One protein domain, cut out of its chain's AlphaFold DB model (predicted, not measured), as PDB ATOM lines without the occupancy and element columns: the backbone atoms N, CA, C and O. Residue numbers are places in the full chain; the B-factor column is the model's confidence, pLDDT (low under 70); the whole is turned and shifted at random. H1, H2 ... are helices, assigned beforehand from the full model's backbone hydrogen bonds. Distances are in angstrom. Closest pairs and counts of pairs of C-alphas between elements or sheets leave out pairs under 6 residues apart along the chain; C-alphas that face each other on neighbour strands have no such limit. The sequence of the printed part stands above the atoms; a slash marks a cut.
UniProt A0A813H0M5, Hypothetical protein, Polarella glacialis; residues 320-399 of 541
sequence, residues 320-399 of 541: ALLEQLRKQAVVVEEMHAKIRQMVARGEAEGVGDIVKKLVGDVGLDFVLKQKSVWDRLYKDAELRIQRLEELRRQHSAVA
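What this domain is: This is residues 320 to 399 of the 541 residues of the protein "Hypothetical protein" of Polarella glacialis (UniProt A0A813H0M5). Two long helices are set like the bar and stem of a T, without touching: H1 is the bar, and H4 is the stem, sticking out sideways as a long arm with its residues 375 to 399. At the far end of H1 the chain folds back, and the short helix H2 packs on the last part of H1 as a small helical hairpin, with the very short H3 between it and the arm; residues 320 to 332 of H1 stick out at the other end. The printed part has 80 residues with four named helices, in the order H1, H2, H3, H4, and no named strand, and its class is all helix. The whole is extended, with a radius of gyration of the C-alphas of 19.2 A, and its outline is flat, spanning 57 by 45 by 17 A.

How they stand to each other: The longest helix by residues is H1, residues 320 to 348. H2, residues 352 to 361, touches H1 at residues 343 to 347 of H1 alone, and the closest C-alphas are those of Gly 346 and Gly 352, 4.4 A apart. The two form a helical hairpin, running opposite ways at a steep tilt of 39 degrees. H3, residues 365 to 369, only just touches H1, with 3 pairs of C-alphas within 8 A. H1 touches H3 with residues 336 to 340 alone, and the closest C-alphas are those of Arg 340 and Leu 368, 7.0 A apart. H2 and H3 are close but not clearly touching, with the C-alphas of Val 359 and Asp 365 closest at 5.9 A. H4, residues 373 to 399, touches no helix and is apart from H1, H2 and H3. In H1, H2, H3 and H4 every pair of O i and N i+4 is within hydrogen-bond range.

Where its parts are: H1 has 29 residues and is 42.3 A long from its first C-alpha, Ala 320 at (239.901, 105.190, 102.689), to its last, Ala 348 at (205.408, 122.839, 85.791). H4 has 27 residues and is 38.8 A long, ending at C-alpha 399 at (234.537, 122.673, 47.892). H2 has 10 residues and is 14.1 A long, and H3 has 5 residues and is 6.2 A long.

The domain as a whole: The two C-alphas farthest apart are those of Asp 361 and Ala 399, at 58.2 A. Without the stretches that stand free, residues 320 to 332 and 375 to 399, the body has 42 residues and spans 29 by 20 by 13 A. The links H1 to H2, H2 to H3 and H3 to H4 are tight, with 3 residues in each. The printed part has no cut. The mean pLDDT of the printed part is 87.4, and no printed residue is under 70.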
ATOM      1  N   ALA A 320     241.257 105.330 102.159       82.69
ATOM      2  CA  ALA A 320     239.901 105.190 102.689       82.69
ATOM      3  C   ALA A 320     239.150 106.534 102.774       82.69
ATOM      4  O   ALA A 320     237.957 106.596 102.460       82.69
ATOM      5  N   LEU A 321     239.833 107.618 103.164       78.94
ATOM      6  CA  LEU A 321     239.254 108.964 103.206       78.94
ATOM      7  C   LEU A 321     238.931 109.487 101.802       78.94
ATOM      8  O   LEU A 321     237.849 110.034 101.595       78.94
ATOM      9  N   LEU A 322     239.811 109.263 100.822       74.56
ATOM     10  CA  LEU A 322     239.554 109.618  99.425       74.56
ATOM     11  C   LEU A 322     238.351 108.855  98.857       74.56
ATOM     12  O   LEU A 322     237.519 109.439  98.163       74.56
ATOM     13  N   GLU A 323     238.202 107.570  99.185       86.06
ATOM     14  CA  GLU A 323     237.019 106.797  98.794       86.06
ATOM     15  C   GLU A 323     235.734 107.353  99.435       86.06
ATOM     16  O   GLU A 323     234.692 107.436  98.778       86.06
ATOM     17  N   GLN A 324     235.794 107.774 100.701       87.62
ATOM     18  CA  GLN A 324     234.662 108.404 101.379       87.62
ATOM     19  C   GLN A 324     234.295 109.757 100.752       87.62
ATOM     20  O   GLN A 324     233.110 110.004 100.523       87.62
ATOM     21  N   LEU A 325     235.280 110.595 100.420       79.06
ATOM     22  CA  LEU A 325     235.053 111.865  99.723       79.06
ATOM     23  C   LEU A 325     234.418 111.644  98.346       79.06
ATOM     24  O   LEU A 325     233.463 112.334  97.999       79.06
ATOM     25  N   ARG A 326     234.866 110.627  97.597       81.00
ATOM     26  CA  ARG A 326     234.243 110.236  96.320       81.00
ATOM     27  C   ARG A 326     232.774 109.839  96.503       81.00
ATOM     28  O   ARG A 326     231.925 110.291  95.741       81.00
ATOM     29  N   LYS A 327     232.451 109.048  97.532       88.75
ATOM     30  CA  LYS A 327     231.058 108.676  97.853       88.75
ATOM     31  C   LYS A 327     230.212 109.892  98.233       88.75
ATOM     32  O   LYS A 327     229.087 110.014  97.760       88.75
ATOM     33  N   GLN A 328     230.748 110.797  99.053       84.31
ATOM     34  CA  GLN A 328     230.054 112.026  99.445       84.31
ATOM     35  C   GLN A 328     229.805 112.948  98.247       84.31
ATOM     36  O   GLN A 328     228.705 113.478  98.125       84.31
ATOM     37  N   ALA A 329     230.767 113.077  97.332       80.44
ATOM     38  CA  ALA A 329     230.599 113.856  96.108       80.44
ATOM     39  C   ALA A 329     229.445 113.324  95.239       80.44
ATOM     40  O   ALA A 329     228.615 114.106  94.785       80.44
ATOM     41  N   VAL A 330     229.335 111.999  95.074       84.44
ATOM     42  CA  VAL A 330     228.213 111.381  94.341       84.44
ATOM     43  C   VAL A 330     226.874 111.674  95.022       84.44
ATOM     44  O   VAL A 330     225.928 112.074  94.351       84.44
ATOM     45  N   VAL A 331     226.793 111.538  96.350       86.44
ATOM     46  CA  VAL A 331     225.559 111.832  97.102       86.44
ATOM     47  C   VAL A 331     225.151 113.300  96.957       86.44
ATOM     48  O   VAL A 331     223.969 113.587  96.771       86.44
ATOM     49  N   VAL A 332     226.109 114.227  97.008       84.88
ATOM     50  CA  VAL A 332     225.853 115.663  96.818       84.88
ATOM     51  C   VAL A 332     225.326 115.944  95.407       84.88
ATOM     52  O   VAL A 332     224.318 116.634  95.269       84.88
ATOM     53  N   GLU A 333     225.921 115.355  94.368       83.56
ATOM     54  CA  GLU A 333     225.438 115.497  92.986       83.56
ATOM     55  C   GLU A 333     224.033 114.898  92.789       83.56
ATOM     56  O   GLU A 333     223.166 115.521  92.172       83.56
ATOM     57  N   GLU A 334     223.748 113.729  93.372       86.69
ATOM     58  CA  GLU A 334     222.401 113.143  93.350       86.69
ATOM     59  C   GLU A 334     221.373 114.025  94.075       86.69
ATOM     60  O   GLU A 334     220.238 114.180  93.610       86.69
ATOM     61  N   MET A 335     221.755 114.626  95.207       88.31
ATOM     62  CA  MET A 335     220.914 115.590  95.915       88.31
ATOM     63  C   MET A 335     220.669 116.839  95.064       88.31
ATOM     64  O   MET A 335     219.521 117.268  94.950       88.31
ATOM     65  N   HIS A 336     221.697 117.384  94.407       86.38
ATOM     66  CA  HIS A 336     221.552 118.526  93.500       86.38
ATOM     67  C   HIS A 336     220.589 118.214  92.348       86.38
ATOM     68  O   HIS A 336     219.697 119.016  92.058       86.38
ATOM     69  N   ALA A 337     220.717 117.037  91.730       86.31
ATOM     70  CA  ALA A 337     219.828 116.595  90.660       86.31
ATOM     71  C   ALA A 337     218.368 116.492  91.134       86.31
ATOM     72  O   ALA A 337     217.460 116.976  90.453       86.31
ATOM     73  N   LYS A 338     218.130 115.932  92.329       92.12
ATOM     74  CA  LYS A 338     216.786 115.838  92.925       92.12
ATOM     75  C   LYS A 338     216.190 117.208  93.248       92.12
ATOM     76  O   LYS A 338     215.014 117.422  92.964       92.12
ATOM     77  N   ILE A 339     216.978 118.141  93.792       90.50
ATOM     78  CA  ILE A 339     216.503 119.506  94.071       90.50
ATOM     79  C   ILE A 339     216.138 120.207  92.757       90.50
ATOM     80  O   ILE A 339     215.055 120.779  92.662       90.50
ATOM     81  N   ARG A 340     216.970 120.101  91.711       89.50
ATOM     82  CA  ARG A 340     216.645 120.650  90.380       89.50
ATOM     83  C   ARG A 340     215.366 120.049  89.806       89.50
ATOM     84  O   ARG A 340     214.523 120.787  89.307       89.50
ATOM     85  N   GLN A 341     215.194 118.732  89.914       92.81
ATOM     86  CA  GLN A 341     213.978 118.057  89.461       92.81
ATOM     87  C   GLN A 341     212.740 118.529  90.238       92.81
ATOM     88  O   GLN A 341     211.684 118.719  89.639       92.81
ATOM     89  N   MET A 342     212.861 118.735  91.550       94.12
ATOM     90  CA  MET A 342     211.784 119.263  92.388       94.12
ATOM     91  C   MET A 342     211.417 120.700  91.998       94.12
ATOM     92  O   MET A 342     210.234 120.998  91.870       94.12
ATOM     93  N   VAL A 343     212.408 121.567  91.751       93.75
ATOM     94  CA  VAL A 343     212.179 122.942  91.271       93.75
ATOM     95  C   VAL A 343     211.475 122.928  89.914       93.75
ATOM     96  O   VAL A 343     210.450 123.584  89.767       93.75
ATOM     97  N   ALA A 344     211.953 122.120  88.963       93.62
ATOM     98  CA  ALA A 344     211.347 122.006  87.637       93.62
ATOM     99  C   ALA A 344     209.903 121.470  87.684       93.62
ATOM    100  O   ALA A 344     209.040 121.947  86.950       93.62
ATOM    101  N   ARG A 345     209.607 120.504  88.568       95.62
ATOM    102  CA  ARG A 345     208.227 120.036  88.798       95.62
ATOM    103  C   ARG A 345     207.355 121.124  89.417       95.62
ATOM    104  O   ARG A 345     206.243 121.330  88.949       95.62
ATOM    105  N   GLY A 346     207.873 121.843  90.412       95.69
ATOM    106  CA  GLY A 346     207.170 122.971  91.018       95.69
ATOM    107  C   GLY A 346     206.824 124.050  89.992       95.69
ATOM    108  O   GLY A 346     205.710 124.563  89.996       95.69
ATOM    109  N   GLU A 347     207.740 124.357  89.071       95.44
ATOM    110  CA  GLU A 347     207.479 125.267  87.948       95.44
ATOM    111  C   GLU A 347     206.380 124.741  87.018       95.44
ATOM    112  O   GLU A 347     205.462 125.490  86.690       95.44
ATOM    113  N   ALA A 348     206.425 123.458  86.644       96.81
ATOM    114  CA  ALA A 348     205.408 122.839  85.791       96.81
ATOM    115  C   ALA A 348     204.006 122.818  86.434       96.81
ATOM    116  O   ALA A 348     203.004 122.924  85.731       96.81
ATOM    117  N   GLU A 349     203.932 122.715  87.762       97.81
ATOM    118  CA  GLU A 349     202.683 122.725  88.537       97.81
ATOM    119  C   GLU A 349     202.201 124.146  88.905       97.81
ATOM    120  O   GLU A 349     201.166 124.299  89.552       97.81
ATOM    121  N   GLY A 350     202.925 125.200  88.508       97.44
ATOM    122  CA  GLY A 350     202.570 126.594  88.811       97.44
ATOM    123  C   GLY A 350     202.903 127.049  90.240       97.44
ATOM    124  O   GLY A 350     202.527 128.146  90.642       97.44
ATOM    125  N   VAL A 351     203.637 126.235  91.004       97.62
ATOM    126  CA  VAL A 351     204.126 126.524  92.368       97.62
ATOM    127  C   VAL A 351     205.609 126.926  92.401       97.62
ATOM    128  O   VAL A 351     206.199 127.079  93.473       97.62
ATOM    129  N   GLY A 352     206.223 127.134  91.234       94.00
ATOM    130  CA  GLY A 352     207.658 127.375  91.074       94.00
ATOM    131  C   GLY A 352     208.194 128.552  91.889       94.00
ATOM    132  O   GLY A 352     209.258 128.429  92.488       94.00
ATOM    133  N   ASP A 353     207.449 129.655  91.990       94.75
ATOM    134  CA  ASP A 353     207.885 130.845  92.737       94.75
ATOM    135  C   ASP A 353     207.959 130.592  94.247       94.75
ATOM    136  O   ASP A 353     208.881 131.061  94.919       94.75
ATOM    137  N   ILE A 354     207.036 129.785  94.781       96.88
ATOM    138  CA  ILE A 354     207.041 129.380  96.191       96.88
ATOM    139  C   ILE A 354     208.236 128.457  96.454       96.88
ATOM    140  O   ILE A 354     208.959 128.652  97.430       96.88
ATOM    141  N   VAL A 355     208.484 127.490  95.561       95.75
ATOM    142  CA  VAL A 355     209.623 126.564  95.673       95.75
ATOM    143  C   VAL A 355     210.956 127.307  95.547       95.75
ATOM    144  O   VAL A 355     211.864 127.059  96.337       95.75
ATOM    145  N   LYS A 356     211.078 128.262  94.618       93.81
ATOM    146  CA  LYS A 356     212.269 129.114  94.476       93.81
ATOM    147  C   LYS A 356     212.514 129.961  95.716       93.81
ATOM    148  O   LYS A 356     213.650 130.016  96.177       93.81
ATOM    149  N   LYS A 357     211.466 130.575  96.277       95.81
ATOM    150  CA  LYS A 357     211.575 131.342  97.523       95.81
ATOM    151  C   LYS A 357     212.055 130.458  98.675       95.81
ATOM    152  O   LYS A 357     213.020 130.819  99.331       95.81
ATOM    153  N   LEU A 358     211.468 129.271  98.847       95.81
ATOM    154  CA  LEU A 358     211.896 128.296  99.859       95.81
ATOM    155  C   LEU A 358     213.361 127.872  99.680       95.81
ATOM    156  O   LEU A 358     214.111 127.817 100.649       95.81
ATOM    157  N   VAL A 359     213.791 127.589  98.448       94.62
ATOM    158  CA  VAL A 359     215.192 127.250  98.151       94.62
ATOM    159  C   VAL A 359     216.126 128.425  98.475       94.62
ATOM    160  O   VAL A 359     217.201 128.206  99.039       94.62
ATOM    161  N   GLY A 360     215.709 129.656  98.172       94.38
ATOM    162  CA  GLY A 360     216.416 130.880  98.544       94.38
ATOM    163  C   GLY A 360     216.526 131.071 100.058       94.38
ATOM    164  O   GLY A 360     217.624 131.305 100.553       94.38
ATOM    165  N   ASP A 361     215.426 130.885 100.790       95.44
ATOM    166  CA  ASP A 361     215.358 131.029 102.249       95.44
ATOM    167  C   ASP A 361     216.263 130.007 102.970       95.44
ATOM    168  O   ASP A 361     216.844 130.310 104.010       95.44
ATOM    169  N   VAL A 362     216.438 128.807 102.398       94.56
ATOM    170  CA  VAL A 362     217.360 127.767 102.907       94.56
ATOM    171  C   VAL A 362     218.814 128.007 102.452       94.56
ATOM    172  O   VAL A 362     219.730 127.305 102.876       94.56
ATOM    173  N   GLY A 363     219.062 128.997 101.589       91.25
ATOM    174  CA  GLY A 363     220.396 129.308 101.068       91.25
ATOM    175  C   GLY A 363     220.906 128.312 100.022       91.25
ATOM    176  O   GLY A 363     222.087 128.325  99.685       91.25
ATOM    177  N   LEU A 364     220.041 127.460  99.463       91.69
ATOM    178  CA  LEU A 364     220.401 126.497  98.411       91.69
ATOM    179  C   LEU A 364     220.434 127.127  97.009       91.69
ATOM    180  O   LEU A 364     220.740 126.457  96.023       91.69
ATOM    181  N   ASP A 365     220.158 128.425  96.901       90.06
ATOM    182  CA  ASP A 365     220.193 129.149  95.631       90.06
ATOM    183  C   ASP A 365     221.608 129.166  95.016       90.06
ATOM    184  O   ASP A 365     221.768 129.000  93.806       90.06
ATOM    185  N   PHE A 366     222.668 129.240  95.838       87.19
ATOM    186  CA  PHE A 366     224.047 129.147  95.330       87.19
ATOM    187  C   PHE A 366     224.326 127.777  94.692       87.19
ATOM    188  O   PHE A 366     224.984 127.695  93.653       87.19
ATOM    189  N   VAL A 367     223.796 126.711  95.298       81.31
ATOM    190  CA  VAL A 367     223.960 125.327  94.844       81.31
ATOM    191  C   VAL A 367     223.288 125.124  93.490       81.31
ATOM    192  O   VAL A 367     223.855 124.505  92.591       81.31
ATOM    193  N   LEU A 368     222.089 125.682  93.317       85.88
ATOM    194  CA  LEU A 368     221.365 125.600  92.051       85.88
ATOM    195  C   LEU A 368     222.008 126.442  90.946       85.88
ATOM    196  O   LEU A 368     221.998 126.023  89.787       85.88
ATOM    197  N   LYS A 369     222.601 127.588  91.297       87.06
ATOM    198  CA  LYS A 369     223.320 128.464  90.361       87.06
ATOM    199  C   LYS A 369     224.642 127.874  89.881       87.06
ATOM    200  O   LYS A 369     225.058 128.156  88.753       87.06
ATOM    201  N   GLN A 370     225.317 127.065  90.699       83.88
ATOM    202  CA  GLN A 370     226.537 126.406  90.256       83.88
ATOM    203  C   GLN A 370     226.226 125.403  89.144       83.88
ATOM    204  O   GLN A 370     225.467 124.451  89.315       83.88
ATOM    205  N   LYS A 371     226.838 125.616  87.976       82.62
ATOM    206  CA  LYS A 371     226.808 124.651  86.873       82.62
ATOM    207  C   LYS A 371     227.471 123.368  87.365       82.62
ATOM    208  O   LYS A 371     228.624 123.413  87.806       82.62
ATOM    209  N   SER A 372     226.760 122.246  87.266       80.75
ATOM    210  CA  SER A 372     227.348 120.955  87.614       80.75
ATOM    211  C   SER A 372     228.575 120.705  86.731       80.75
ATOM    212  O   SER A 372     228.742 121.313  85.663       80.75
ATOM    213  N   VAL A 373     229.474 119.828  87.174       75.44
ATOM    214  CA  VAL A 373     230.604 119.401  86.332       75.44
ATOM    215  C   VAL A 373     230.082 118.863  84.993       75.44
ATOM    216  O   VAL A 373     230.626 119.200  83.945       75.44
ATOM    217  N   TRP A 374     228.960 118.142  85.016       76.94
ATOM    218  CA  TRP A 374     228.281 117.644  83.823       76.94
ATOM    219  C   TRP A 374     227.746 118.753  82.920       76.94
ATOM    220  O   TRP A 374     227.946 118.675  81.716       76.94
ATOM    221  N   ASP A 375     227.158 119.822  83.466       80.25
ATOM    222  CA  ASP A 375     226.696 120.969  82.665       80.25
ATOM    223  C   ASP A 375     227.866 121.661  81.953       80.25
ATOM    224  O   ASP A 375     227.724 122.144  80.828       80.25
ATOM    225  N   ARG A 376     229.032 121.733  82.609       83.62
ATOM    226  CA  ARG A 376     230.255 122.281  82.008       83.62
ATOM    227  C   ARG A 376     230.777 121.378  80.894       83.62
ATOM    228  O   ARG A 376     231.046 121.879  79.809       83.62
ATOM    229  N   LEU A 377     230.861 120.071  81.145       77.94
ATOM    230  CA  LEU A 377     231.288 119.087  80.147       77.94
ATOM    231  C   LEU A 377     230.329 119.022  78.952       77.94
ATOM    232  O   LEU A 377     230.774 118.940  77.813       77.94
ATOM    233  N   TYR A 378     229.022 119.109  79.196       84.69
ATOM    234  CA  TYR A 378     228.011 119.115  78.145       84.69
ATOM    235  C   TYR A 378     228.127 120.366  77.271       84.69
ATOM    236  O   TYR A 378     228.130 120.259  76.049       84.69
ATOM    237  N   LYS A 379     228.318 121.544  77.881       85.69
ATOM    238  CA  LYS A 379     228.567 122.790  77.139       85.69
ATOM    239  C   LYS A 379     229.858 122.746  76.336       85.69
ATOM    240  O   LYS A 379     229.881 123.226  75.210       85.69
ATOM    241  N   ASP A 380     230.922 122.172  76.889       86.75
ATOM    242  CA  ASP A 380     232.179 122.005  76.157       86.75
ATOM    243  C   ASP A 380     232.004 121.066  74.950       86.75
ATOM    244  O   ASP A 380     232.437 121.378  73.838       86.75
ATOM    245  N   ALA A 381     231.274 119.960  75.130       83.94
ATOM    246  CA  ALA A 381     230.914 119.058  74.041       83.94
ATOM    247  C   ALA A 381     230.058 119.756  72.967       83.94
ATOM    248  O   ALA A 381     230.327 119.601  71.776       83.94
ATOM    249  N   GLU A 382     229.079 120.566  73.370       87.69
ATOM    250  CA  GLU A 382     228.231 121.349  72.468       87.69
ATOM    251  C   GLU A 382     229.049 122.372  71.663       87.69
ATOM    252  O   GLU A 382     228.965 122.403  70.435       87.69
ATOM    253  N   LEU A 383     229.919 123.146  72.322       90.44
ATOM    254  CA  LEU A 383     230.825 124.094  71.661       90.44
ATOM    255  C   LEU A 383     231.767 123.391  70.680       90.44
ATOM    256  O   LEU A 383     232.051 123.901  69.592       90.44
ATOM    257  N   ARG A 384     232.242 122.196  71.038       85.94
ATOM    258  CA  ARG A 384     233.068 121.376  70.153       85.94
ATOM    259  C   ARG A 384     232.293 120.925  68.915       85.94
ATOM    260  O   ARG A 384     232.856 120.980  67.821       85.94
ATOM    261  N   ILE A 385     231.033 120.517  69.062       86.00
ATOM    262  CA  ILE A 385     230.156 120.163  67.933       86.00
ATOM    263  C   ILE A 385     229.947 121.381  67.030       86.00
ATOM    264  O   ILE A 385     230.201 121.285  65.831       86.00
ATOM    265  N   GLN A 386     229.604 122.538  67.598       91.00
ATOM    266  CA  GLN A 386     229.409 123.779  66.838       91.00
ATOM    267  C   GLN A 386     230.664 124.170  66.046       91.00
ATOM    268  O   GLN A 386     230.585 124.523  64.870       91.00
ATOM    269  N   ARG A 387     231.847 124.049  66.658       91.75
ATOM    270  CA  ARG A 387     233.124 124.317  65.983       91.75
ATOM    271  C   ARG A 387     233.369 123.364  64.812       91.75
ATOM    272  O   ARG A 387     233.873 123.788  63.775       91.75
ATOM    273  N   LEU A 388     233.031 122.085  64.976       80.12
ATOM    274  CA  LEU A 388     233.147 121.089  63.909       80.12
ATOM    275  C   LEU A 388     232.148 121.350  62.777       80.12
ATOM    276  O   LEU A 388     232.508 121.206  61.610       80.12
ATOM    277  N   GLU A 389     230.922 121.761  63.091       87.69
ATOM    278  CA  GLU A 389     229.928 122.151  62.089       87.69
ATOM    279  C   GLU A 389     230.360 123.385  61.299       87.69
ATOM    280  O   GLU A 389     230.236 123.405  60.076       87.69
ATOM    281  N   GLU A 390     230.931 124.383  61.969       91.25
ATOM    282  CA  GLU A 390     231.448 125.579  61.310       91.25
ATOM    283  C   GLU A 390     232.608 125.243  60.360       91.25
ATOM    284  O   GLU A 390     232.622 125.681  59.210       91.25
ATOM    285  N   LEU A 391     233.525 124.365  60.780       82.56
ATOM    286  CA  LEU A 391     234.578 123.856  59.897       82.56
ATOM    287  C   LEU A 391     234.010 123.095  58.690       82.56
ATOM    288  O   LEU A 391     234.516 123.253  57.578       82.56
ATOM    289  N   ARG A 392     232.941 122.306  58.871       83.69
ATOM    290  CA  ARG A 392     232.252 121.630  57.758       83.69
ATOM    291  C   ARG A 392     231.621 122.628  56.791       83.69
ATOM    292  O   ARG A 392     231.742 122.431  55.585       83.69
ATOM    293  N   ARG A 393     230.997 123.704  57.285       85.00
ATOM    294  CA  ARG A 393     230.454 124.776  56.427       85.00
ATOM    295  C   ARG A 393     231.554 125.451  55.620       85.00
ATOM    296  O   ARG A 393     231.403 125.601  54.413       85.00
ATOM    297  N   GLN A 394     232.671 125.798  56.258       86.25
ATOM    298  CA  GLN A 394     233.816 126.416  55.580       86.25
ATOM    299  C   GLN A 394     234.393 125.496  54.501       86.25
ATOM    300  O   GLN A 394     234.619 125.929  53.373       86.25
ATOM    301  N   HIS A 395     234.553 124.207  54.808       77.31
ATOM    302  CA  HIS A 395     234.993 123.220  53.824       77.31
ATOM    303  C   HIS A 395     233.997 123.043  52.677       77.31
ATOM    304  O   HIS A 395     234.417 122.977  51.525       77.31
ATOM    305  N   SER A 396     232.696 122.994  52.966       77.75
ATOM    306  CA  SER A 396     231.652 122.893  51.944       77.75
ATOM    307  C   SER A 396     231.617 124.131  51.043       77.75
ATOM    308  O   SER A 396     231.492 123.979  49.832       77.75
ATOM    309  N   ALA A 397     231.813 125.332  51.592       81.62
ATOM    310  CA  ALA A 397     231.887 126.570  50.816       81.62
ATOM    311  C   ALA A 397     233.117 126.611  49.892       81.62
ATOM    312  O   ALA A 397     233.018 127.038  48.743       81.62
ATOM    313  N   VAL A 398     234.269 126.126  50.365       79.31
ATOM    314  CA  VAL A 398     235.486 126.016  49.543       79.31
ATOM    315  C   VAL A 398     235.336 124.929  48.474       79.31
ATOM    316  O   VAL A 398     235.714 125.147  47.327       79.31
ATOM    317  N   ALA A 399     234.750 123.781  48.821       74.38
ATOM    318  CA  ALA A 399     234.537 122.673  47.892       74.38
ATOM    319  C   ALA A 399     233.469 122.987  46.830       74.38
ATOM    320  O   ALA A 399     233.637 122.605  45.677       74.38
TER     321      ALA A 399